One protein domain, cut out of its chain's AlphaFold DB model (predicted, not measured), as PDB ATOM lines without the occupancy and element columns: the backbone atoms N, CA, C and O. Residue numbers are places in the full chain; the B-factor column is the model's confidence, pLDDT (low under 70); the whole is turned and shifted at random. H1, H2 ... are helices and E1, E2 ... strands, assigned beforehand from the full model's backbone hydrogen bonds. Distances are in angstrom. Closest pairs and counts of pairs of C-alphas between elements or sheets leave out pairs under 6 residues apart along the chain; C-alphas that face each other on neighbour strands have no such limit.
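This is residues 9 to 190 of the 395 residues of an uncharacterized protein of viral metagenome (UniProt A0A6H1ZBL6). Two small sheets, E5 E4 E3 E6 and E1 E2 E7, are joined where E6 runs on into E7, and helix H2 packs on both of them. H1 lies beside this join, while H3, H4 and the loop of residues 89 to 103 form a small head at one end of the longest axis. The printed part has 182 residues, in the order E1 E2 H1 H2 H3 H4 H5 E3 E4 E5 E6 E7; the larger sheet is mixed, the smaller antiparallel. The class is mixed, helices and strands, though only 85 residues are in named elements. The whole is compact, with a radius of gyration of the C-alphas of 16.3 A and spans of 50 by 37 by 33 A.

E1, residues 18 to 21, begins at C-alpha 18 (201.056, 128.264, 170.323), and E2 is residues 25 to 28. H1 covers residues 45 to 54, 14.1 A long, and H2 residues 62 to 71, 14.5 A. H3 is residues 83 to 88, and H4 residues 104 to 113, 14.4 A. H5, residues 117 to 133, is the longest helix at 24.2 A, from C-alpha 117 (176.727, 138.464, 175.349). E3 is residues 146 to 149, E4 residues 153 to 159, 19.7 A, and E5 residues 163 to 169, 15.6 A. E6 is residues 183 to 185, and E7, residues 187 to 189, ends at C-alpha 189 (201.186, 122.726, 177.445).

E3, E4 and E5 form a meander, each strand the antiparallel neighbour of the one before; N 147 and O 155 are 2.8 A apart, N 165 and O 157 2.8 A. E6 is parallel to E3, with N 184 and O 146 at 2.8 A. This sheet is only just strongly twisted, its C-alphas up to 4.3 A off the best plane. In the other sheet E1 and E2 are a hairpin, with N 19 and O 27 at 2.8 A, and E7 is antiparallel to E2, with N 189 and O 26 at 2.8 A. H2 makes two layers, a helix on one face of a sheet, with each sheet. Its height over E5 E4 E3 E6 is 9.8 A, and its closest C-alphas to E4 are Val 62 and Phe 155, 7.0 A. Its height over E1 E2 E7 is 9.5 A, and it runs across those strands, at 71 degrees to E2 on the local plane. H1 is on the larger sheet and only grazes the smaller. H4 and H5 are close but not clearly touching, about perpendicular at 84 degrees, with the C-alphas of His 113 and Trp 119 closest, 6.9 A. H3 and H4 are apart, only just, at 8.2 A. In each helix every O i to N i+4 pair is within hydrogen-bond range.

The farthest C-alphas, Gly 23 and Gly 90, are 51.1 A apart. The printed part has no cut. The links E2 to H1, H2 to H3, H3 to H4, H5 to E3 and E5 to E6 are long. The mean pLDDT of the printed part is 93.6, and no printed residue is under 70.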
ATOM      1  N   GLU A   9     181.494 122.463 174.636       90.69
ATOM      2  CA  GLU A   9     181.564 121.854 173.305       90.69
ATOM      3  C   GLU A   9     181.903 122.847 172.177       90.69
ATOM      4  O   GLU A   9     182.138 122.438 171.035       90.69
ATOM      5  N   HIS A  10     181.920 124.150 172.459       92.00
ATOM      6  CA  HIS A  10     182.330 125.181 171.504       92.00
ATOM      7  C   HIS A  10     183.794 125.602 171.658       92.00
ATOM      8  O   HIS A  10     184.341 126.270 170.773       92.00
ATOM      9  N   LEU A  11     184.425 125.238 172.770       94.31
ATOM     10  CA  LEU A  11     185.771 125.690 173.074       94.31
ATOM     11  C   LEU A  11     186.797 125.023 172.168       94.31
ATOM     12  O   LEU A  11     186.745 123.819 171.916       94.31
ATOM     13  N   HIS A  12     187.766 125.808 171.717       90.94
ATOM     14  CA  HIS A  12     188.920 125.304 170.989       90.94
ATOM     15  C   HIS A  12     190.122 126.235 171.142       90.94
ATOM     16  O   HIS A  12     190.009 127.402 171.527       90.94
ATOM     17  N   ILE A  13     191.294 125.703 170.809       91.50
ATOM     18  CA  ILE A  13     192.501 126.506 170.647       91.50
ATOM     19  C   ILE A  13     192.451 127.150 169.267       91.50
ATOM     20  O   ILE A  13     192.331 126.449 168.263       91.50
ATOM     21  N   HIS A  14     192.546 128.479 169.216       88.50
ATOM     22  CA  HIS A  14     192.554 129.193 167.948       88.50
ATOM     23  C   HIS A  14     193.740 128.740 167.085       88.50
ATOM     24  O   HIS A  14     194.865 128.586 167.562       88.50
ATOM     25  N   GLN A  15     193.504 128.602 165.788       74.06
ATOM     26  CA  GLN A  15     194.465 128.164 164.768       74.06
ATOM     27  C   GLN A  15     195.784 128.948 164.681       74.06
ATOM     28  O   GLN A  15     196.753 128.452 164.115       74.06
ATOM     29  N   VAL A  16     195.851 130.163 165.246       77.19
ATOM     30  CA  VAL A  16     197.126 130.900 165.331       77.19
ATOM     31  C   VAL A  16     198.149 130.126 166.165       77.19
ATOM     32  O   VAL A  16     199.352 130.366 166.052       77.19
ATOM     33  N   GLY A  17     197.665 129.178 166.971       83.38
ATOM     34  CA  GLY A  17     198.442 128.132 167.596       83.38
ATOM     35  C   GLY A  17     199.081 128.588 168.894       83.38
ATOM     36  O   GLY A  17     198.463 129.242 169.737       83.38
ATOM     37  N   TRP A  18     200.342 128.210 169.056       91.69
ATOM     38  CA  TRP A  18     201.056 128.264 170.323       91.69
ATOM     39  C   TRP A  18     202.282 129.167 170.228       91.69
ATOM     40  O   TRP A  18     202.948 129.212 169.195       91.69
ATOM     41  N   ALA A  19     202.587 129.867 171.313       92.31
ATOM     42  CA  ALA A  19     203.853 130.540 171.540       92.31
ATOM     43  C   ALA A  19     204.686 129.673 172.484       92.31
ATOM     44  O   ALA A  19     204.172 129.187 173.490       92.31
ATOM     45  N   GLU A  20     205.955 129.468 172.152       94.69
ATOM     46  CA  GLU A  20     206.895 128.806 173.048       94.69
ATOM     47  C   GLU A  20     207.487 129.834 174.015       94.69
ATOM     48  O   GLU A  20     207.965 130.895 173.611       94.69
ATOM     49  N   LEU A  21     207.402 129.530 175.303       94.38
ATOM     50  CA  LEU A  21     207.958 130.300 176.402       94.38
ATOM     51  C   LEU A  21     209.305 129.699 176.836       94.38
ATOM     52  O   LEU A  21     209.567 128.513 176.598       94.38
ATOM     53  N   PRO A  22     210.157 130.473 177.533       92.00
ATOM     54  CA  PRO A  22     211.362 129.940 178.159       92.00
ATOM     55  C   PRO A  22     211.086 128.675 178.986       92.00
ATOM     56  O   PRO A  22     210.165 128.632 179.799       92.00
ATOM     57  N   GLY A  23     211.907 127.641 178.784       89.38
ATOM     58  CA  GLY A  23     211.732 126.334 179.429       89.38
ATOM     59  C   GLY A  23     210.874 125.338 178.638       89.38
ATOM     60  O   GLY A  23     210.533 124.292 179.184       89.38
ATOM     61  N   GLY A  24     210.532 125.641 177.380       92.00
ATOM     62  CA  GLY A  24     209.824 124.729 176.468       92.00
ATOM     63  C   GLY A  24     208.321 124.613 176.736       92.00
ATOM     64  O   GLY A  24     207.648 123.743 176.186       92.00
ATOM     65  N   VAL A  25     207.785 125.461 177.616       95.81
ATOM     66  CA  VAL A  25     206.344 125.564 177.864       95.81
ATOM     67  C   VAL A  25     205.694 126.204 176.644       95.81
ATOM     68  O   VAL A  25     206.187 127.209 176.144       95.81
ATOM     69  N   ARG A  26     204.566 125.672 176.171       96.38
ATOM     70  CA  ARG A  26     203.805 126.294 175.077       96.38
ATOM     71  C   ARG A  26     202.517 126.891 175.626       96.38
ATOM     72  O   ARG A  26     201.793 126.220 176.348       96.38
ATOM     73  N   ILE A  27     202.206 128.128 175.268       97.69
ATOM     74  CA  ILE A  27     200.974 128.822 175.663       97.69
ATOM     75  C   ILE A  27     200.193 129.241 174.421       97.69
ATOM     76  O   ILE A  27     200.782 129.621 173.410       97.69
ATOM     77  N   SER A  28     198.867 129.142 174.456       96.62
ATOM     78  CA  SER A  28     198.020 129.575 173.335       96.62
ATOM     79  C   SER A  28     198.287 131.051 172.985       96.62
ATOM     80  O   SER A  28     198.318 131.896 173.878       96.62
ATOM     81  N   LYS A  29     198.499 131.368 171.699       93.62
ATOM     82  CA  LYS A  29     198.794 132.739 171.220       93.62
ATOM     83  C   LYS A  29     197.608 133.692 171.359       93.62
ATOM     84  O   LYS A  29     197.812 134.895 171.471       93.62
ATOM     85  N   LEU A  30     196.399 133.149 171.351       95.38
ATOM     86  CA  LEU A  30     195.159 133.822 171.716       95.38
ATOM     87  C   LEU A  30     194.553 133.133 172.938       95.38
ATOM     88  O   LEU A  30     194.849 131.954 173.149       95.38
ATOM     89  N   PRO A  31     193.689 133.817 173.708       97.62
ATOM     90  CA  PRO A  31     192.830 133.131 174.658       97.62
ATOM     91  C   PRO A  31     192.027 132.016 173.972       97.62
ATOM     92  O   PRO A  31     191.782 132.062 172.762       97.62
ATOM     93  N   VAL A  32     191.601 131.020 174.750       97.62
ATOM     94  CA  VAL A  32     190.708 129.952 174.272       97.62
ATOM     95  C   VAL A  32     189.469 130.576 173.627       97.62
ATOM     96  O   VAL A  32     188.955 131.581 174.115       97.62
ATOM     97  N   PHE A  33     189.017 130.008 172.508       95.38
ATOM     98  CA  PHE A  33     188.016 130.617 171.632       95.38
ATOM     99  C   PHE A  33     186.700 129.833 171.663       95.38
ATOM    100  O   PHE A  33     186.702 128.602 171.697       95.38
ATOM    101  N   ASP A  34     185.574 130.541 171.638       96.25
ATOM    102  CA  ASP A  34     184.228 129.986 171.505       96.25
ATOM    103  C   ASP A  34     183.822 130.024 170.028       96.25
ATOM    104  O   ASP A  34     183.516 131.084 169.483       96.25
ATOM    105  N   ARG A  35     183.827 128.865 169.357       84.19
ATOM    106  CA  ARG A  35     183.476 128.789 167.924       84.19
ATOM    107  C   ARG A  35     182.007 129.071 167.635       84.19
ATOM    108  O   ARG A  35     181.683 129.400 166.504       84.19
ATOM    109  N   GLY A  36     181.119 128.860 168.607       80.19
ATOM    110  CA  GLY A  36     179.687 129.059 168.393       80.19
ATOM    111  C   GLY A  36     179.319 130.537 168.367       80.19
ATOM    112  O   GLY A  36     178.365 130.914 167.695       80.19
ATOM    113  N   GLU A  37     180.096 131.358 169.070       90.56
ATOM    114  CA  GLU A  37     179.897 132.806 169.152       90.56
ATOM    115  C   GLU A  37     180.979 133.620 168.424       90.56
ATOM    116  O   GLU A  37     180.895 134.846 168.402       90.56
ATOM    117  N   GLU A  38     181.980 132.952 167.844       86.56
ATOM    118  CA  GLU A  38     183.120 133.551 167.132       86.56
ATOM    119  C   GLU A  38     183.851 134.633 167.961       86.56
ATOM    120  O   GLU A  38     184.195 135.706 167.469       86.56
ATOM    121  N   MET A  39     184.101 134.354 169.248       94.88
ATOM    122  CA  MET A  39     184.743 135.288 170.188       94.88
ATOM    123  C   MET A  39     185.588 134.559 171.251       94.88
ATOM    124  O   MET A  39     185.604 133.328 171.288       94.88
ATOM    125  N   PHE A  40     186.309 135.272 172.129       97.94
ATOM    126  CA  PHE A  40     187.057 134.597 173.199       97.94
ATOM    127  C   PHE A  40     186.093 133.898 174.172       97.94
ATOM    128  O   PHE A  40     184.990 134.370 174.465       97.94
ATOM    129  N   ALA A  41     186.506 132.756 174.703       97.88
ATOM    130  CA  ALA A  41     185.686 131.982 175.614       97.88
ATOM    131  C   ALA A  41     185.514 132.702 176.957       97.88
ATOM    132  O   ALA A  41     186.485 133.189 177.545       97.88
ATOM    133  N   ARG A  42     184.278 132.730 177.465       97.56
ATOM    134  CA  ARG A  42     183.934 133.250 178.796       97.56
ATOM    135  C   ARG A  42     183.498 132.101 179.691       97.56
ATOM    136  O   ARG A  42     182.367 131.630 179.606       97.56
ATOM    137  N   LEU A  43     184.414 131.647 180.537       96.88
ATOM    138  CA  LEU A  43     184.181 130.614 181.544       96.88
ATOM    139  C   LEU A  43     184.800 131.032 182.865       96.88
ATOM    140  O   LEU A  43     185.829 131.710 182.885       96.88
ATOM    141  N   GLY A  44     184.180 130.608 183.960       96.94
ATOM    142  CA  GLY A  44     184.796 130.717 185.270       96.94
ATOM    143  C   GLY A  44     185.955 129.731 185.419       96.94
ATOM    144  O   GLY A  44     186.068 128.755 184.670       96.94
ATOM    145  N   HIS A  45     186.828 129.990 186.393       97.12
ATOM    146  CA  HIS A  45     188.062 129.222 186.562       97.12
ATOM    147  C   HIS A  45     187.830 127.735 186.899       97.12
ATOM    148  O   HIS A  45     188.733 126.916 186.732       97.12
ATOM    149  N   GLY A  46     186.651 127.372 187.423       97.25
ATOM    150  CA  GLY A  46     186.284 125.979 187.680       97.25
ATOM    151  C   GLY A  46     186.081 125.210 186.370       97.25
ATOM    152  O   GLY A  46     186.880 124.314 186.074       97.25
ATOM    153  N   PRO A  47     185.064 125.577 185.564       97.88
ATOM    154  CA  PRO A  47     184.813 124.968 184.260       97.88
ATOM    155  C   PRO A  47     185.993 125.064 183.285       97.88
ATOM    156  O   PRO A  47     186.304 124.071 182.628       97.88
ATOM    157  N   SER A  48     186.692 126.208 183.208       97.50
ATOM    158  CA  SER A  48     187.837 126.361 182.294       97.50
ATOM    159  C   SER A  48     188.983 125.415 182.655       97.50
ATOM    160  O   SER A  48     189.506 124.720 181.786       97.50
ATOM    161  N   GLY A  49     189.336 125.327 183.942       97.31
ATOM    162  CA  GLY A  49     190.376 124.419 184.417       97.31
ATOM    163  C   GLY A  49     189.987 122.948 184.244       97.31
ATOM    164  O   GLY A  49     190.849 122.115 183.980       97.31
ATOM    165  N   GLY A  50     188.696 122.616 184.379       96.25
ATOM    166  CA  GLY A  50     188.160 121.291 184.048       96.25
ATOM    167  C   GLY A  50     188.393 120.938 182.582       96.25
ATOM    168  O   GLY A  50     189.071 119.956 182.293       96.25
ATOM    169  N   TRP A  51     187.933 121.802 181.676       96.75
ATOM    170  CA  TRP A  51     188.103 121.611 180.238       96.75
ATOM    171  C   TRP A  51     189.573 121.501 179.822       96.75
ATOM    172  O   TRP A  51     189.918 120.633 179.023       96.75
ATOM    173  N   LEU A  52     190.460 122.337 180.374       96.50
ATOM    174  CA  LEU A  52     191.893 122.261 180.081       96.50
ATOM    175  C   LEU A  52     192.470 120.891 180.462       96.50
ATOM    176  O   LEU A  52     193.105 120.253 179.624       96.50
ATOM    177  N   ARG A  53     192.184 120.401 181.676       94.81
ATOM    178  CA  ARG A  53     192.664 119.087 182.139       94.81
ATOM    179  C   ARG A  53     192.141 117.940 181.282       94.81
ATOM    180  O   ARG A  53     192.926 117.067 180.920       94.81
ATOM    181  N   ASP A  54     190.861 117.973 180.920       91.75
ATOM    182  CA  ASP A  54     190.236 116.953 180.067       91.75
ATOM    183  C   ASP A  54     190.877 116.890 178.668       91.75
ATOM    184  O   ASP A  54     190.791 115.870 177.988       91.75
ATOM    185  N   ASN A  55     191.571 117.956 178.255       88.38
ATOM    186  CA  ASN A  55     192.296 118.048 176.989       88.38
ATOM    187  C   ASN A  55     193.832 118.011 177.158       88.38
ATOM    188  O   ASN A  55     194.561 118.396 176.243       88.38
ATOM    189  N   GLY A  56     194.345 117.570 178.315       91.25
ATOM    190  CA  GLY A  56     195.789 117.444 178.558       91.25
ATOM    191  C   GLY A  56     196.536 118.784 178.609       91.25
ATOM    192  O   GLY A  56     197.707 118.861 178.236       91.25
ATOM    193  N   MET A  57     195.854 119.847 179.030       95.75
ATOM    194  CA  MET A  57     196.370 121.209 179.153       95.75
ATOM    195  C   MET A  57     196.257 121.710 180.598       95.75
ATOM    196  O   MET A  57     195.489 121.186 181.403       95.75
ATOM    197  N   ASP A  58     196.996 122.772 180.906       97.25
ATOM    198  CA  ASP A  58     196.997 123.438 182.207       97.25
ATOM    199  C   ASP A  58     196.514 124.888 182.115       97.25
ATOM    200  O   ASP A  58     196.648 125.547 181.078       97.25
ATOM    201  N   ASP A  59     196.038 125.414 183.248       97.19
ATOM    202  CA  ASP A  59     195.894 126.854 183.455       97.19
ATOM    203  C   ASP A  59     197.265 127.546 183.413       97.19
ATOM    204  O   ASP A  59     198.243 127.073 184.011       97.19
ATOM    205  N   ALA A  60     197.317 128.723 182.791       97.31
ATOM    206  CA  ALA A  60     198.502 129.569 182.833       97.31
ATOM    207  C   ALA A  60     198.798 130.065 184.256       97.31
ATOM    208  O   ALA A  60     197.908 130.380 185.042       97.31
ATOM    209  N   SER A  61     200.071 130.163 184.610       97.31
ATOM    210  CA  SER A  61     200.552 130.847 185.808       97.31
ATOM    211  C   SER A  61     200.766 132.341 185.538       97.31
ATOM    212  O   SER A  61     200.834 132.783 184.393       97.31
ATOM    213  N   VAL A  62     200.927 133.129 186.608       96.69
ATOM    214  CA  VAL A  62     201.269 134.559 186.488       96.69
ATOM    215  C   VAL A  62     202.580 134.743 185.717       96.69
ATOM    216  O   VAL A  62     202.617 135.522 184.775       96.69
ATOM    217  N   ALA A  63     203.619 133.972 186.056       96.94
ATOM    218  CA  ALA A  63     204.925 134.068 185.405       96.94
ATOM    219  C   ALA A  63     204.862 133.730 183.903       96.94
ATOM    220  O   ALA A  63     205.504 134.392 183.092       96.94
ATOM    221  N   GLU A  64     204.066 132.732 183.515       97.19
ATOM    222  CA  GLU A  64     203.869 132.379 182.101       97.19
ATOM    223  C   GLU A  64     203.138 133.478 181.332       97.19
ATOM    224  O   GLU A  64     203.520 133.796 180.208       97.19
ATOM    225  N   LEU A  65     202.123 134.107 181.933       96.19
ATOM    226  CA  LEU A  65     201.458 135.242 181.301       96.19
ATOM    227  C   LEU A  65     202.363 136.473 181.232       96.19
ATOM    228  O   LEU A  65     202.334 137.169 180.226       96.19
ATOM    229  N   GLU A  66     203.203 136.739 182.232       94.88
ATOM    230  CA  GLU A  66     204.217 137.801 182.154       94.88
ATOM    231  C   GLU A  66     205.208 137.564 181.005       94.88
ATOM    232  O   GLU A  66     205.528 138.493 180.259       94.88
ATOM    233  N   GLN A  67     205.648 136.317 180.812       95.69
ATOM    234  CA  GLN A  67     206.482 135.935 179.670       95.69
ATOM    235  C   GLN A  67     205.729 136.099 178.345       95.69
ATOM    236  O   GLN A  67     206.278 136.665 177.401       95.69
ATOM    237  N   LEU A  68     204.459 135.687 178.280       95.12
ATOM    238  CA  LEU A  68     203.613 135.914 177.111       95.12
ATOM    239  C   LEU A  68     203.477 137.412 176.807       95.12
ATOM    240  O   LEU A  68     203.655 137.812 175.661       95.12
ATOM    241  N   HIS A  69     203.233 138.252 177.817       92.31
ATOM    242  CA  HIS A  69     203.158 139.711 177.682       92.31
ATOM    243  C   HIS A  69     204.447 140.322 177.124       92.31
ATOM    244  O   HIS A  69     204.375 141.318 176.407       92.31
ATOM    245  N   ALA A  70     205.613 139.748 177.429       92.00
ATOM    246  CA  ALA A  70     206.890 140.210 176.890       92.00
ATOM    247  C   ALA A  70     207.090 139.855 175.404       92.00
ATOM    248  O   ALA A  70     207.803 140.574 174.707       92.00
ATOM    249  N   LEU A  71     206.470 138.771 174.926       91.56
ATOM    250  CA  LEU A  71     206.534 138.312 173.531       91.56
ATOM    251  C   LEU A  71     205.389 138.858 172.665       91.56
ATOM    252  O   LEU A  71     205.484 138.876 171.438       91.56
ATOM    253  N   ALA A  72     204.279 139.225 173.299       92.06
ATOM    254  CA  ALA A  72     203.032 139.541 172.630       92.06
ATOM    255  C   ALA A  72     203.052 140.890 171.911       92.06
ATOM    256  O   ALA A  72     203.647 141.867 172.369       92.06
ATOM    257  N   LEU A  73     202.284 140.963 170.821       91.56
ATOM    258  CA  LEU A  73     201.873 142.237 170.254       91.56
ATOM    259  C   LEU A  73     201.056 142.996 171.302       91.56
ATOM    260  O   LEU A  73     200.059 142.497 171.834       91.56
ATOM    261  N   HIS A  74     201.487 144.216 171.595       91.38
ATOM    262  CA  HIS A  74     200.782 145.076 172.523       91.38
ATOM    263  C   HIS A  74     199.624 145.794 171.826       91.38
ATOM    264  O   HIS A  74     199.818 146.477 170.825       91.38
ATOM    265  N   ILE A  75     198.441 145.704 172.428       94.62
ATOM    266  CA  ILE A  75     197.307 146.594 172.175       94.62
ATOM    267  C   ILE A  75     196.881 147.219 173.498       94.62
ATOM    268  O   ILE A  75     197.011 146.589 174.550       94.62
ATOM    269  N   GLU A  76     196.352 148.438 173.463       94.81
ATOM    270  CA  GLU A  76     195.764 149.031 174.665       94.81
ATOM    271  C   GLU A  76     194.548 148.203 175.125       94.81
ATOM    272  O   GLU A  76     193.757 147.776 174.276       94.81
ATOM    273  N   PRO A  77     194.346 147.995 176.439       94.94
ATOM    274  CA  PRO A  77     193.152 147.344 176.963       94.94
ATOM    275  C   PRO A  77     191.876 148.106 176.601       94.94
ATOM    276  O   PRO A  77     191.852 149.342 176.591       94.94
ATOM    277  N   TYR A  78     190.791 147.379 176.348       95.38
ATOM    278  CA  TYR A  78     189.472 147.972 176.170       95.38
ATOM    279  C   TYR A  78     188.589 147.681 177.380       95.38
ATOM    280  O   TYR A  78     188.222 146.543 177.651       95.38
ATOM    281  N   THR A  79     188.269 148.723 178.144       94.06
ATOM    282  CA  THR A  79     187.503 148.588 179.385       94.06
ATOM    283  C   THR A  79     186.071 149.068 179.188       94.06
ATOM    284  O   THR A  79     185.851 150.209 178.774       94.06
ATOM    285  N   LEU A  80     185.109 148.230 179.561       95.25
ATOM    286  CA  LEU A  80     183.688 148.545 179.617       95.25
ATOM    287  C   LEU A  80     183.202 148.771 181.065       95.25
ATOM    288  O   LEU A  80     183.740 148.180 182.012       95.25
ATOM    289  N   PRO A  81     182.162 149.604 181.249       96.56
ATOM    290  CA  PRO A  81     181.545 150.449 180.223       96.56
ATOM    291  C   PRO A  81     182.405 151.668 179.869       96.56
ATOM    292  O   PRO A  81     183.181 152.158 180.688       96.56
ATOM    293  N   THR A  82     182.238 152.184 178.649       95.12
ATOM    294  CA  THR A  82     182.847 153.461 178.255       95.12
ATOM    295  C   THR A  82     182.068 154.638 178.844       95.12
ATOM    296  O   THR A  82     180.876 154.532 179.136       95.12
ATOM    297  N   GLY A  83     182.708 155.806 178.954       94.88
ATOM    298  CA  GLY A  83     182.017 157.018 179.399       94.88
ATOM    299  C   GLY A  83     180.827 157.394 178.506       94.88
ATOM    300  O   GLY A  83     179.816 157.869 179.012       94.88
ATOM    301  N   LYS A  84     180.912 157.120 177.197       95.38
ATOM    302  CA  LYS A  84     179.794 157.305 176.267       95.38
ATOM    303  C   LYS A  84     178.622 156.382 176.603       95.38
ATOM    304  O   LYS A  84     177.507 156.870 176.702       95.38
ATOM    305  N   MET A  85     178.873 155.094 176.847       96.50
ATOM    306  CA  MET A  85     177.814 154.146 177.225       96.50
ATOM    307  C   MET A  85     177.089 154.577 178.499       96.50
ATOM    308  O   MET A  85     175.874 154.466 178.571       96.50
ATOM    309  N   LEU A  86     177.825 155.095 179.485       97.31
ATOM    310  CA  LEU A  86     177.237 155.585 180.731       97.31
ATOM    311  C   LEU A  86     176.361 156.823 180.513       97.31
ATOM    312  O   LEU A  86     175.281 156.908 181.085       97.31
ATOM    313  N   VAL A  87     176.804 157.764 179.672       97.44
ATOM    314  CA  VAL A  87     176.003 158.942 179.299       97.44
ATOM    315  C   VAL A  87     174.752 158.529 178.525       97.44
ATOM    316  O   VAL A  87     173.660 158.968 178.875       97.44
ATOM    317  N   ASP A  88     174.900 157.671 177.516       96.94
ATOM    318  CA  ASP A  88     173.792 157.207 176.675       96.94
ATOM    319  C   ASP A  88     172.753 156.420 177.497       96.94
ATOM    320  O   ASP A  88     171.556 156.526 177.243       96.94
ATOM    321  N   ALA A  89     173.199 155.678 178.516       96.50
ATOM    322  CA  ALA A  89     172.338 154.953 179.449       96.50
ATOM    323  C   ALA A  89     171.767 155.823 180.588       96.50
ATOM    324  O   ALA A  89     171.018 155.323 181.424       96.50
ATOM    325  N   GLY A  90     172.123 157.110 180.658       97.62
ATOM    326  CA  GLY A  90     171.646 158.018 181.702       97.62
ATOM    327  C   GLY A  90     172.209 157.736 183.101       97.62
ATOM    328  O   GLY A  90     171.601 158.144 184.090       97.62
ATOM    329  N   VAL A  91     173.362 157.063 183.215       97.56
ATOM    330  CA  VAL A  91     174.014 156.799 184.508       97.56
ATOM    331  C   VAL A  91     174.614 158.106 185.051       97.56
ATOM    332  O   VAL A  91     175.542 158.659 184.438       97.56
ATOM    333  N   PRO A  92     174.125 158.627 186.194       96.69
ATOM    334  CA  PRO A  92     174.521 159.936 186.692       96.69
ATOM    335  C   PRO A  92     175.991 159.964 187.123       96.69
ATOM    336  O   PRO A  92     176.529 158.987 187.640       96.69
ATOM    337  N   LYS A  93     176.638 161.118 186.926       97.25
ATOM    338  CA  LYS A  93     177.960 161.405 187.494       97.25
ATOM    339  C   LYS A  93     177.841 161.835 188.970       97.25
ATOM    340  O   LYS A  93     176.824 162.427 189.331       97.25
ATOM    341  N   PRO A  94     178.900 161.651 189.780       96.88
ATOM    342  CA  PRO A  94     180.156 160.977 189.431       96.88
ATOM    343  C   PRO A  94     179.966 159.454 189.329       96.88
ATOM    344  O   PRO A  94     179.093 158.898 189.977       96.88
ATOM    345  N   TRP A  95     180.749 158.774 188.485       96.69
ATOM    346  CA  TRP A  95     180.638 157.312 188.327       96.69
ATOM    347  C   TRP A  95     181.416 156.541 189.390       96.69
ATOM    348  O   TRP A  95     181.020 155.433 189.748       96.69
ATOM    349  N   VAL A  96     182.468 157.159 189.924       96.06
ATOM    350  CA  VAL A  96     183.233 156.673 191.071       96.06
ATOM    351  C   VAL A  96     183.184 157.690 192.207       96.06
ATOM    352  O   VAL A  96     183.009 158.884 191.954       96.06
ATOM    353  N   ASP A  97     183.312 157.228 193.445       94.69
ATOM    354  CA  ASP A  97     183.424 158.083 194.624       94.69
ATOM    355  C   ASP A  97     184.839 158.681 194.780       94.69
ATOM    356  O   ASP A  97     185.695 158.560 193.899       94.69
ATOM    357  N   TYR A  98     185.083 159.379 195.895       94.88
ATOM    358  CA  TYR A  98     186.376 160.014 196.167       94.88
ATOM    359  C   TYR A  98     187.504 159.005 196.455       94.88
ATOM    360  O   TYR A  98     188.674 159.380 196.395       94.88
ATOM    361  N   GLU A  99     187.166 157.747 196.749       92.88
ATOM    362  CA  GLU A  99     188.105 156.639 196.968       92.88
ATOM    363  C   GLU A  99     188.365 155.855 195.672       92.88
ATOM    364  O   GLU A  99     189.286 155.042 195.603       92.88
ATOM    365  N   GLY A 100     187.598 156.138 194.615       91.12
ATOM    366  CA  GLY A 100     187.685 155.471 193.321       91.12
ATOM    367  C   GLY A 100     186.813 154.219 193.212       91.12
ATOM    368  O   GLY A 100     186.952 153.481 192.235       91.12
ATOM    369  N   HIS A 101     185.916 153.974 194.171       93.50
ATOM    370  CA  HIS A 101     184.953 152.878 194.102       93.50
ATOM    371  C   HIS A 101     183.756 153.255 193.234       93.50
ATOM    372  O   HIS A 101     183.385 154.424 193.144       93.50
ATOM    373  N   ASP A 102     183.123 152.267 192.602       95.75
ATOM    374  CA  ASP A 102     181.901 152.499 191.833       95.75
ATOM    375  C   ASP A 102     180.805 153.097 192.730       95.75
ATOM    376  O   ASP A 102     180.485 152.567 193.795       95.75
ATOM    377  N   THR A 103     180.168 154.172 192.265       97.31
ATOM    378  CA  THR A 103     178.929 154.654 192.893       97.31
ATOM    379  C   THR A 103     177.817 153.604 192.775       97.31
ATOM    380  O   THR A 103     177.854 152.780 191.856       97.31
ATOM    381  N   PRO A 104     176.764 153.644 193.617       97.56
ATOM    382  CA  PRO A 104     175.668 152.675 193.538       97.56
ATOM    383  C   PRO A 104     175.032 152.559 192.143       97.56
ATOM    384  O   PRO A 104     174.722 151.456 191.699       97.56
ATOM    385  N   ALA A 105     174.890 153.677 191.422       97.06
ATOM    386  CA  ALA A 105     174.350 153.682 190.061       97.06
ATOM    387  C   ALA A 105     175.294 153.002 189.053       97.06
ATOM    388  O   ALA A 105     174.849 152.218 188.218       97.06
ATOM    389  N   MET A 106     176.603 153.260 189.155       97.06
ATOM    390  CA  MET A 106     177.619 152.612 188.323       97.06
ATOM    391  C   MET A 106     177.710 151.106 188.606       97.06
ATOM    392  O   MET A 106     177.765 150.306 187.671       97.06
ATOM    393  N   ALA A 107     177.691 150.719 189.883       95.94
ATOM    394  CA  ALA A 107     177.728 149.326 190.311       95.94
ATOM    395  C   ALA A 107     176.497 148.553 189.817       95.94
ATOM    396  O   ALA A 107     176.644 147.450 189.294       95.94
ATOM    397  N   ALA A 108     175.300 149.147 189.909       95.81
ATOM    398  CA  ALA A 108     174.070 148.560 189.377       95.81
ATOM    399  C   ALA A 108     174.144 148.366 187.854       95.81
ATOM    400  O   ALA A 108     173.878 147.271 187.361       95.81
ATOM    401  N   TYR A 109     174.592 149.390 187.120       96.31
ATOM    402  CA  TYR A 109     174.764 149.311 185.669       96.31
ATOM    403  C   TYR A 109     175.777 148.227 185.267       96.31
ATOM    404  O   TYR A 109     175.547 147.435 184.357       96.31
ATOM    405  N   ARG A 110     176.902 148.130 185.983       95.00
ATOM    406  CA  ARG A 110     177.868 147.045 185.783       95.00
ATOM    407  C   ARG A 110     177.248 145.683 186.072       95.00
ATOM    408  O   ARG A 110     177.345 144.812 185.219       95.00
ATOM    409  N   ALA A 111     176.586 145.499 187.209       92.12
ATOM    410  CA  ALA A 111     175.967 144.223 187.565       92.12
ATOM    411  C   ALA A 111     174.946 143.744 186.517       92.12
ATOM    412  O   ALA A 111     174.854 142.549 186.249       92.12
ATOM    413  N   GLU A 112     174.217 144.667 185.887       94.38
ATOM    414  CA  GLU A 112     173.238 144.348 184.845       94.38
ATOM    415  C   GLU A 112     173.879 143.859 183.536       94.38
ATOM    416  O   GLU A 112     173.341 142.965 182.875       94.38
ATOM    417  N   HIS A 113     175.026 144.427 183.153       95.50
ATOM    418  CA  HIS A 113     175.556 144.267 181.799       95.50
ATOM    419  C   HIS A 113     176.890 143.528 181.691       95.50
ATOM    420  O   HIS A 113     177.211 142.998 180.622       95.50
ATOM    421  N   MET A 114     177.669 143.485 182.774       93.62
ATOM    422  CA  MET A 114     179.067 143.052 182.791       93.62
ATOM    423  C   MET A 114     179.265 141.624 182.290       93.62
ATOM    424  O   MET A 114     180.337 141.325 181.783       93.62
ATOM    425  N   CYS A 115     178.243 140.775 182.364       92.19
ATOM    426  CA  CYS A 115     178.304 139.388 181.911       92.19
ATOM    427  C   CYS A 115     177.397 139.123 180.699       92.19
ATOM    428  O   CYS A 115     177.015 137.984 180.462       92.19
ATOM    429  N   THR A 116     176.967 140.147 179.960       96.31
ATOM    430  CA  THR A 116     176.063 139.961 178.814       96.31
ATOM    431  C   THR A 116     176.823 139.593 177.544       96.31
ATOM    432  O   THR A 116     177.927 140.084 177.299       96.31
ATOM    433  N   LEU A 117     176.191 138.796 176.676       95.31
ATOM    434  CA  LEU A 117     176.727 138.464 175.349       95.31
ATOM    435  C   LEU A 117     177.017 139.729 174.524       95.31
ATOM    436  O   LEU A 117     178.034 139.809 173.842       95.31
ATOM    437  N   ALA A 118     176.160 140.748 174.631       95.69
ATOM    438  CA  ALA A 118     176.342 142.021 173.938       95.69
ATOM    439  C   ALA A 118     177.655 142.721 174.327       95.69
ATOM    440  O   ALA A 118     178.376 143.193 173.452       95.69
ATOM    441  N   TRP A 119     177.997 142.764 175.619       96.81
ATOM    442  CA  TRP A 119     179.259 143.360 176.067       96.81
ATOM    443  C   TRP A 119     180.473 142.503 175.720       96.81
ATOM    444  O   TRP A 119     181.511 143.065 175.386       96.81
ATOM    445  N   CYS A 120     180.342 141.172 175.734       97.19
ATOM    446  CA  CYS A 120     181.406 140.277 175.268       97.19
ATOM    447  C   CYS A 120     181.733 140.543 173.790       97.19
ATOM    448  O   CYS A 120     182.889 140.780 173.450       97.19
ATOM    449  N   ARG A 121     180.707 140.615 172.928       95.00
ATOM    450  CA  ARG A 121     180.864 140.927 171.497       95.00
ATOM    451  C   ARG A 121     181.449 142.314 171.262       95.00
ATOM    452  O   ARG A 121     182.357 142.457 170.453       95.00
ATOM    453  N   LEU A 122     180.953 143.327 171.977       95.88
ATOM    454  CA  LEU A 122     181.481 144.689 171.874       95.88
ATOM    455  C   LEU A 122     182.964 144.741 172.259       95.88
ATOM    456  O   LEU A 122     183.751 145.408 171.594       95.88
ATOM    457  N   HIS A 123     183.336 144.038 173.329       97.38
ATOM    458  CA  HIS A 123     184.715 143.976 173.780       97.38
ATOM    459  C   HIS A 123     185.626 143.292 172.760       97.38
ATOM    460  O   HIS A 123     186.644 143.863 172.376       97.38
ATOM    461  N   ASP A 124     185.247 142.102 172.294       97.00
ATOM    462  CA  ASP A 124     186.102 141.310 171.409       97.00
ATOM    463  C   ASP A 124     186.211 141.950 170.020       97.00
ATOM    464  O   ASP A 124     187.305 141.985 169.460       97.00
ATOM    465  N   ALA A 125     185.141 142.572 169.512       92.62
ATOM    466  CA  ALA A 125     185.188 143.349 168.273       92.62
ATOM    467  C   ALA A 125     186.211 144.496 168.342       92.62
ATOM    468  O   ALA A 125     186.997 144.683 167.414       92.62
ATOM    469  N   GLU A 126     186.250 145.240 169.450       96.56
ATOM    470  CA  GLU A 126     187.232 146.311 169.641       96.56
ATOM    471  C   GLU A 126     188.655 145.762 169.826       96.56
ATOM    472  O   GLU A 126     189.609 146.341 169.301       96.56
ATOM    473  N   VAL A 127     188.824 144.629 170.520       95.94
ATOM    474  CA  VAL A 127     190.122 143.942 170.602       95.94
ATOM    475  C   VAL A 127     190.622 143.593 169.199       95.94
ATOM    476  O   VAL A 127     191.743 143.962 168.850       95.94
ATOM    477  N   PHE A 128     189.797 142.955 168.366       91.94
ATOM    478  CA  PHE A 128     190.169 142.610 166.993       91.94
ATOM    479  C   PHE A 128     190.409 143.839 166.110       91.94
ATOM    480  O   PHE A 128     191.368 143.842 165.337       91.94
ATOM    481  N   ALA A 129     189.632 144.912 166.265       88.75
ATOM    482  CA  ALA A 129     189.876 146.170 165.559       88.75
ATOM    483  C   ALA A 129     191.254 146.762 165.907       88.75
ATOM    484  O   ALA A 129     191.993 147.193 165.019       88.75
ATOM    485  N   ARG A 130     191.648 146.727 167.187       94.94
ATOM    486  CA  ARG A 130     192.978 147.177 167.638       94.94
ATOM    487  C   ARG A 130     194.099 146.286 167.128       94.94
ATOM    488  O   ARG A 130     195.153 146.798 166.765       94.94
ATOM    489  N   LEU A 131     193.880 144.974 167.085       89.75
ATOM    490  CA  LEU A 131     194.835 144.025 166.512       89.75
ATOM    491  C   LEU A 131     195.052 144.291 165.024       89.75
ATOM    492  O   LEU A 131     196.197 144.396 164.590       89.75
ATOM    493  N   ALA A 132     193.972 144.475 164.264       84.06
ATOM    494  CA  ALA A 132     194.044 144.829 162.852       84.06
ATOM    495  C   ALA A 132     194.797 146.155 162.645       84.06
ATOM    496  O   ALA A 132     195.720 146.219 161.835       84.06
ATOM    497  N   ALA A 133     194.481 147.186 163.434       85.94
ATOM    498  CA  ALA A 133     195.175 148.475 163.386       85.94
ATOM    499  C   ALA A 133     196.669 148.376 163.754       85.94
ATOM    500  O   ALA A 133     197.480 149.156 163.260       85.94
ATOM    501  N   ALA A 134     197.040 147.410 164.596       88.12
ATOM    502  CA  ALA A 134     198.420 147.121 164.973       88.12
ATOM    503  C   ALA A 134     199.150 146.186 163.983       88.12
ATOM    504  O   ALA A 134     200.294 145.810 164.241       88.12
ATOM    505  N   GLY A 135     198.518 145.803 162.867       82.50
ATOM    506  CA  GLY A 135     199.112 144.917 161.861       82.50
ATOM    507  C   GLY A 135     199.278 143.474 162.339       82.50
ATOM    508  O   GLY A 135     200.231 142.796 161.954       82.50
ATOM    509  N   TRP A 136     198.394 143.007 163.222       87.44
ATOM    510  CA  TRP A 136     198.453 141.647 163.746       87.44
ATOM    511  C   TRP A 136     198.237 140.596 162.649       87.44
ATOM    512  O   TRP A 136     197.287 140.677 161.875       87.44
ATOM    513  N   THR A 137     199.100 139.578 162.628       80.38
ATOM    514  CA  THR A 137     198.987 138.414 161.735       80.38
ATOM    515  C   THR A 137     198.924 137.116 162.540       80.38
ATOM    516  O   THR A 137     197.899 136.446 162.569       80.38
ATOM    517  N   VAL A 138     200.016 136.767 163.228       80.81
ATOM    518  CA  VAL A 138     200.164 135.491 163.962       80.81
ATOM    519  C   VAL A 138     200.914 135.614 165.292       80.81
ATOM    520  O   VAL A 138     201.220 134.599 165.931       80.81
ATOM    521  N   SER A 139     201.261 136.835 165.703       89.12
ATOM    522  CA  SER A 139     201.974 137.099 166.959       89.12
ATOM    523  C   SER A 139     201.108 136.738 168.175       89.12
ATOM    524  O   SER A 139     199.884 136.843 168.094       89.12
ATOM    525  N   PRO A 140     201.691 136.327 169.316       94.06
ATOM    526  CA  PRO A 140     200.915 136.153 170.539       94.06
ATOM    527  C   PRO A 140     200.261 137.464 170.982       94.06
ATOM    528  O   PRO A 140     200.778 138.548 170.710       94.06
ATOM    529  N   ILE A 141     199.138 137.367 171.690       92.12
ATOM    530  CA  ILE A 141     198.403 138.502 172.245       92.12
ATOM    531  C   ILE A 141     198.128 138.219 173.712       92.12
ATOM    532  O   ILE A 141     197.566 137.188 174.065       92.12
ATOM    533  N   ALA A 142     198.489 139.177 174.556       87.00
ATOM    534  CA  ALA A 142     198.317 139.065 175.999       87.00
ATOM    535  C   ALA A 142     197.330 140.104 176.565       87.00
ATOM    536  O   ALA A 142     196.839 139.956 177.679       87.00
ATOM    537  N   ASN A 143     196.983 141.146 175.801       93.38
ATOM    538  CA  ASN A 143     196.063 142.211 176.225       93.38
ATOM    539  C   ASN A 143     194.625 142.051 175.686       93.38
ATOM    540  O   ASN A 143     193.837 142.990 175.762       93.38
ATOM    541  N   ALA A 144     194.268 140.864 175.191       93.62
ATOM    542  CA  ALA A 144     192.930 140.547 174.681       93.62
ATOM    543  C   ALA A 144     191.845 140.430 175.770       93.62
ATOM    544  O   ALA A 144     190.691 140.182 175.452       93.62
ATOM    545  N   GLY A 145     192.205 140.586 177.045       94.62
ATOM    546  CA  GLY A 145     191.324 140.402 178.193       94.62
ATOM    547  C   GLY A 145     192.116 140.386 179.500       94.62
ATOM    548  O   GLY A 145     193.340 140.558 179.509       94.62
ATOM    549  N   LYS A 146     191.402 140.186 180.605       95.12
ATOM    550  CA  LYS A 146     191.965 139.682 181.858       95.12
ATOM    551  C   LYS A 146     191.956 138.159 181.783       95.12
ATOM    552  O   LYS A 146     191.047 137.581 181.197       95.12
ATOM    553  N   HIS A 147     192.904 137.509 182.436       96.38
ATOM    554  CA  HIS A 147     193.079 136.068 182.322       96.38
ATOM    555  C   HIS A 147     192.891 135.383 183.659       96.38
ATOM    556  O   HIS A 147     193.458 135.813 184.669       96.38
ATOM    557  N   TRP A 148     192.151 134.278 183.655       97.38
ATOM    558  CA  TRP A 148     192.274 133.303 184.724       97.38
ATOM    559  C   TRP A 148     193.681 132.727 184.737       97.38
ATOM    560  O   TRP A 148     194.231 132.348 183.702       97.38
ATOM    561  N   VAL A 149     194.245 132.648 185.937       96.56
ATOM    562  CA  VAL A 149     195.496 131.944 186.191       96.56
ATOM    563  C   VAL A 149     195.308 130.861 187.234       96.56
ATOM    564  O   VAL A 149     194.371 130.880 188.042       96.56
ATOM    565  N   LYS A 150     196.275 129.944 187.264       94.88
ATOM    566  CA  LYS A 150     196.366 128.845 188.214       94.88
ATOM    567  C   LYS A 150     196.037 129.308 189.635       94.88
ATOM    568  O   LYS A 150     196.660 130.229 190.184       94.88
ATOM    569  N   GLY A 151     195.063 128.618 190.224       92.81
ATOM    570  CA  GLY A 151     194.551 128.891 191.563       92.81
ATOM    571  C   GLY A 151     193.333 129.816 191.616       92.81
ATOM    572  O   GLY A 151     192.956 130.177 192.724       92.81
ATOM    573  N   GLY A 152     192.726 130.176 190.478       94.56
ATOM    574  CA  GLY A 152     191.492 130.971 190.431       94.56
ATOM    575  C   GLY A 152     191.715 132.469 190.639       94.56
ATOM    576  O   GLY A 152     190.842 133.161 191.151       94.56
ATOM    577  N   ARG A 153     192.900 132.975 190.284       95.94
ATOM    578  CA  ARG A 153     193.198 134.415 190.325       95.94
ATOM    579  C   ARG A 153     192.939 135.039 188.965       95.94
ATOM    580  O   ARG A 153     193.116 134.376 187.947       95.94
ATOM    581  N   ILE A 154     192.599 136.323 188.956       95.44
ATOM    582  CA  ILE A 154     192.536 137.117 187.725       95.44
ATOM    583  C   ILE A 154     193.814 137.944 187.602       95.44
ATOM    584  O   ILE A 154     194.231 138.595 188.562       95.44
ATOM    585  N   PHE A 155     194.424 137.925 186.420       95.00
ATOM    586  CA  PHE A 155     195.645 138.658 186.093       95.00
ATOM    587  C   PHE A 155     195.578 139.213 184.668       95.00
ATOM    588  O   PHE A 155     195.149 138.507 183.761       95.00
ATOM    589  N   GLY A 156     196.023 140.451 184.437       89.00
ATOM    590  CA  GLY A 156     196.207 140.943 183.069       89.00
ATOM    591  C   GLY A 156     196.018 142.443 182.883       89.00
ATOM    592  O   GLY A 156     196.055 143.228 183.828       89.00
ATOM    593  N   TRP A 157     195.827 142.824 181.620       92.00
ATOM    594  CA  TRP A 157     195.757 144.197 181.116       92.00
ATOM    595  C   TRP A 157     196.918 145.102 181.517       92.00
ATOM    596  O   TRP A 157     197.029 145.606 182.635       92.00
ATOM    597  N   TRP A 158     197.733 145.415 180.522       90.88
ATOM    598  CA  TRP A 158     198.855 146.327 180.648       90.88
ATOM    599  C   TRP A 158     198.577 147.563 179.818       90.88
ATOM    600  O   TRP A 158     198.211 147.439 178.656       90.88
ATOM    601  N   ARG A 159     198.772 148.750 180.381       89.56
ATOM    602  CA  ARG A 159     198.859 149.976 179.579       89.56
ATOM    603  C   ARG A 159     200.260 150.123 178.996       89.56
ATOM    604  O   ARG A 159     201.210 149.498 179.490       89.56
ATOM    605  N   VAL A 160     200.408 151.012 178.016       83.56
ATOM    606  CA  VAL A 160     201.720 151.514 177.588       83.56
ATOM    607  C   VAL A 160     202.568 151.920 178.804       83.56
ATOM    608  O   VAL A 160     202.073 152.462 179.796       83.56
ATOM    609  N   GLY A 161     203.867 151.608 178.747       82.81
ATOM    610  CA  GLY A 161     204.802 151.852 179.852       82.81
ATOM    611  C   GLY A 161     204.776 150.785 180.950       82.81
ATOM    612  O   GLY A 161     205.263 151.031 182.048       82.81
ATOM    613  N   LYS A 162     204.224 149.600 180.660       78.75
ATOM    614  CA  LYS A 162     204.195 148.433 181.557       78.75
ATOM    615  C   LYS A 162     203.398 148.632 182.858       78.75
ATOM    616  O   LYS A 162     203.617 147.928 183.841       78.75
ATOM    617  N   ARG A 163     202.447 149.570 182.879       86.62
ATOM    618  CA  ARG A 163     201.573 149.767 184.043       86.62
ATOM    619  C   ARG A 163     200.410 148.779 183.998       86.62
ATOM    620  O   ARG A 163     199.541 148.902 183.134       86.62
ATOM    621  N   MET A 164     200.369 147.844 184.941       88.12
ATOM    622  CA  MET A 164     199.244 146.916 185.072       88.12
ATOM    623  C   MET A 164     197.970 147.645 185.501       88.12
ATOM    624  O   MET A 164     197.997 148.519 186.368       88.12
ATOM    625  N   ILE A 165     196.851 147.266 184.889       87.12
ATOM    626  CA  ILE A 165     195.506 147.635 185.332       87.12
ATOM    627  C   ILE A 165     194.999 146.592 186.330       87.12
ATOM    628  O   ILE A 165     194.435 146.967 187.351       87.12
ATOM    629  N   GLN A 166     195.220 145.301 186.055       87.75
ATOM    630  CA  GLN A 166     194.772 144.204 186.908       87.75
ATOM    631  C   GLN A 166     195.976 143.417 187.436       87.75
ATOM    632  O   GLN A 166     196.447 142.458 186.823       87.75
ATOM    633  N   THR A 167     196.459 143.814 188.616       91.62
ATOM    634  CA  THR A 167     197.383 142.988 189.407       91.62
ATOM    635  C   THR A 167     196.731 141.639 189.732       91.62
ATOM    636  O   THR A 167     195.493 141.574 189.780       91.62
ATOM    637  N   PRO A 168     197.522 140.579 190.008       93.19
ATOM    638  CA  PRO A 168     196.973 139.302 190.451       93.19
ATOM    639  C   PRO A 168     195.999 139.511 191.616       93.19
ATOM    640  O   PRO A 168     196.374 140.088 192.636       93.19
ATOM    641  N   SER A 169     194.751 139.079 191.446       94.44
ATOM    642  CA  SER A 169     193.683 139.279 192.428       94.44
ATOM    643  C   SER A 169     193.000 137.961 192.774       94.44
ATOM    644  O   SER A 169     192.576 137.226 191.881       94.44
ATOM    645  N   ASP A 170     192.870 137.688 194.075       96.00
ATOM    646  CA  ASP A 170     192.131 136.549 194.636       96.00
ATOM    647  C   ASP A 170     190.633 136.855 194.841       96.00
ATOM    648  O   ASP A 170     189.894 135.994 195.311       96.00
ATOM    649  N   PHE A 171     190.158 138.058 194.492       94.19
ATOM    650  CA  PHE A 171     188.799 138.514 194.823       94.19
ATOM    651  C   PHE A 171     187.695 137.553 194.343       94.19
ATOM    652  O   PHE A 171     186.722 137.322 195.056       94.19
ATOM    653  N   HIS A 172     187.869 136.935 193.171       93.88
ATOM    654  CA  HIS A 172     186.906 135.985 192.600       93.88
ATOM    655  C   HIS A 172     187.279 134.509 192.804       93.88
ATOM    656  O   HIS A 172     186.580 133.632 192.309       93.88
ATOM    657  N   ARG A 173     188.337 134.205 193.564       94.50
ATOM    658  CA  ARG A 173     188.861 132.839 193.739       94.50
ATOM    659  C   ARG A 173     187.870 131.855 194.355       94.50
ATOM    660  O   ARG A 173     187.974 130.650 194.157       94.50
ATOM    661  N   HIS A 174     186.935 132.366 195.149       96.00
ATOM    662  CA  HIS A 174     185.899 131.561 195.794       96.00
ATOM    663  C   HIS A 174     184.622 131.440 194.951       96.00
ATOM    664  O   HIS A 174     183.676 130.789 195.383       96.00
ATOM    665  N   ASN A 175     184.589 132.048 193.762       96.12
ATOM    666  CA  ASN A 175     183.481 131.956 192.823       96.12
ATOM    667  C   ASN A 175     183.957 131.303 191.510       96.12
ATOM    668  O   ASN A 175     184.325 132.014 190.571       96.12
ATOM    669  N   PRO A 176     183.937 129.958 191.426       96.38
ATOM    670  CA  PRO A 176     184.442 129.225 190.267       96.38
ATOM    671  C   PRO A 176     183.667 129.473 188.975       96.38
ATOM    672  O   PRO A 176     184.197 129.164 187.913       96.38
ATOM    673  N   GLU A 177     182.470 130.053 189.068       96.25
ATOM    674  CA  GLU A 177     181.584 130.367 187.944       96.25
ATOM    675  C   GLU A 177     181.624 131.851 187.553       96.25
ATOM    676  O   GLU A 177     180.897 132.277 186.657       96.25
ATOM    677  N   TYR A 178     182.441 132.673 188.229       95.56
ATOM    678  CA  TYR A 178     182.526 134.093 187.904       95.56
ATOM    679  C   TYR A 178     182.980 134.287 186.454       95.56
ATOM    680  O   TYR A 178     183.962 133.697 186.015       95.56
ATOM    681  N   VAL A 179     182.298 135.165 185.728       94.75
ATOM    682  CA  VAL A 179     182.694 135.617 184.394       94.75
ATOM    683  C   VAL A 179     182.354 137.090 184.251       94.75
ATOM    684  O   VAL A 179     181.380 137.566 184.827       94.75
ATOM    685  N   ASP A 180     183.131 137.812 183.453       95.50
ATOM    686  CA  ASP A 180     182.761 139.136 182.959       95.50
ATOM    687  C   ASP A 180     183.105 139.263 181.468       95.50
ATOM    688  O   ASP A 180     183.716 138.374 180.872       95.50
ATOM    689  N   TYR A 181     182.723 140.389 180.867       96.06
ATOM    690  CA  TYR A 181     182.901 140.684 179.448       96.06
ATOM    691  C   TYR A 181     184.347 140.577 178.976       96.06
ATOM    692  O   TYR A 181     184.555 140.488 177.776       96.06
ATOM    693  N   GLY A 182     185.342 140.627 179.863       95.12
ATOM    694  CA  GLY A 182     186.761 140.626 179.519       95.12
ATOM    695  C   GLY A 182     187.552 139.504 180.185       95.12
ATOM    696  O   GLY A 182     188.766 139.481 180.025       95.12
ATOM    697  N   THR A 183     186.914 138.608 180.941       96.38
ATOM    698  CA  THR A 183     187.593 137.517 181.647       96.38
ATOM    699  C   THR A 183     187.690 136.293 180.746       96.38
ATOM    700  O   THR A 183     186.699 135.617 180.477       96.38
ATOM    701  N   THR A 184     188.905 136.019 180.285       97.44
ATOM    702  CA  THR A 184     189.269 134.932 179.375       97.44
ATOM    703  C   THR A 184     190.307 134.017 180.028       97.44
ATOM    704  O   THR A 184     190.640 134.169 181.204       97.44
ATOM    705  N   PHE A 185     190.843 133.045 179.294       97.81
ATOM    706  CA  PHE A 185     191.931 132.197 179.781       97.81
ATOM    707  C   PHE A 185     192.784 131.685 178.621       97.81
ATOM    708  O   PHE A 185     192.293 131.500 177.507       97.81
ATOM    709  N   HIS A 186     194.068 131.459 178.891       97.88
ATOM    710  CA  HIS A 186     194.990 130.812 177.964       97.88
ATOM    711  C   HIS A 186     195.200 129.357 178.374       97.88
ATOM    712  O   HIS A 186     195.255 129.039 179.563       97.88
ATOM    713  N   ALA A 187     195.376 128.494 177.380       97.62
ATOM    714  CA  ALA A 187     195.804 127.122 177.592       97.62
ATOM    715  C   ALA A 187     197.331 127.031 177.630       97.62
ATOM    716  O   ALA A 187     198.012 127.723 176.864       97.62
ATOM    717  N   VAL A 188     197.860 126.145 178.475       97.56
ATOM    718  CA  VAL A 188     199.292 125.846 178.576       97.56
ATOM    719  C   VAL A 188     199.557 124.359 178.351       97.56
ATOM    720  O   VAL A 188     198.845 123.504 178.865       97.56
ATOM    721  N   LEU A 189     200.622 124.059 177.613       95.31
ATOM    722  CA  LEU A 189     201.186 122.726 177.445       95.31
ATOM    723  C   LEU A 189     202.550 122.662 178.115       95.31
ATOM    724  O   LEU A 189     203.414 123.524 177.910       95.31
ATOM    725  N   ARG A 190     202.749 121.599 178.887       94.12
ATOM    726  CA  ARG A 190     204.012 121.320 179.560       94.12
ATOM    727  C   ARG A 190     204.978 120.584 178.624       94.12
ATOM    728  O   ARG A 190     204.526 119.796 177.791       94.12
TER     729      ARG A 190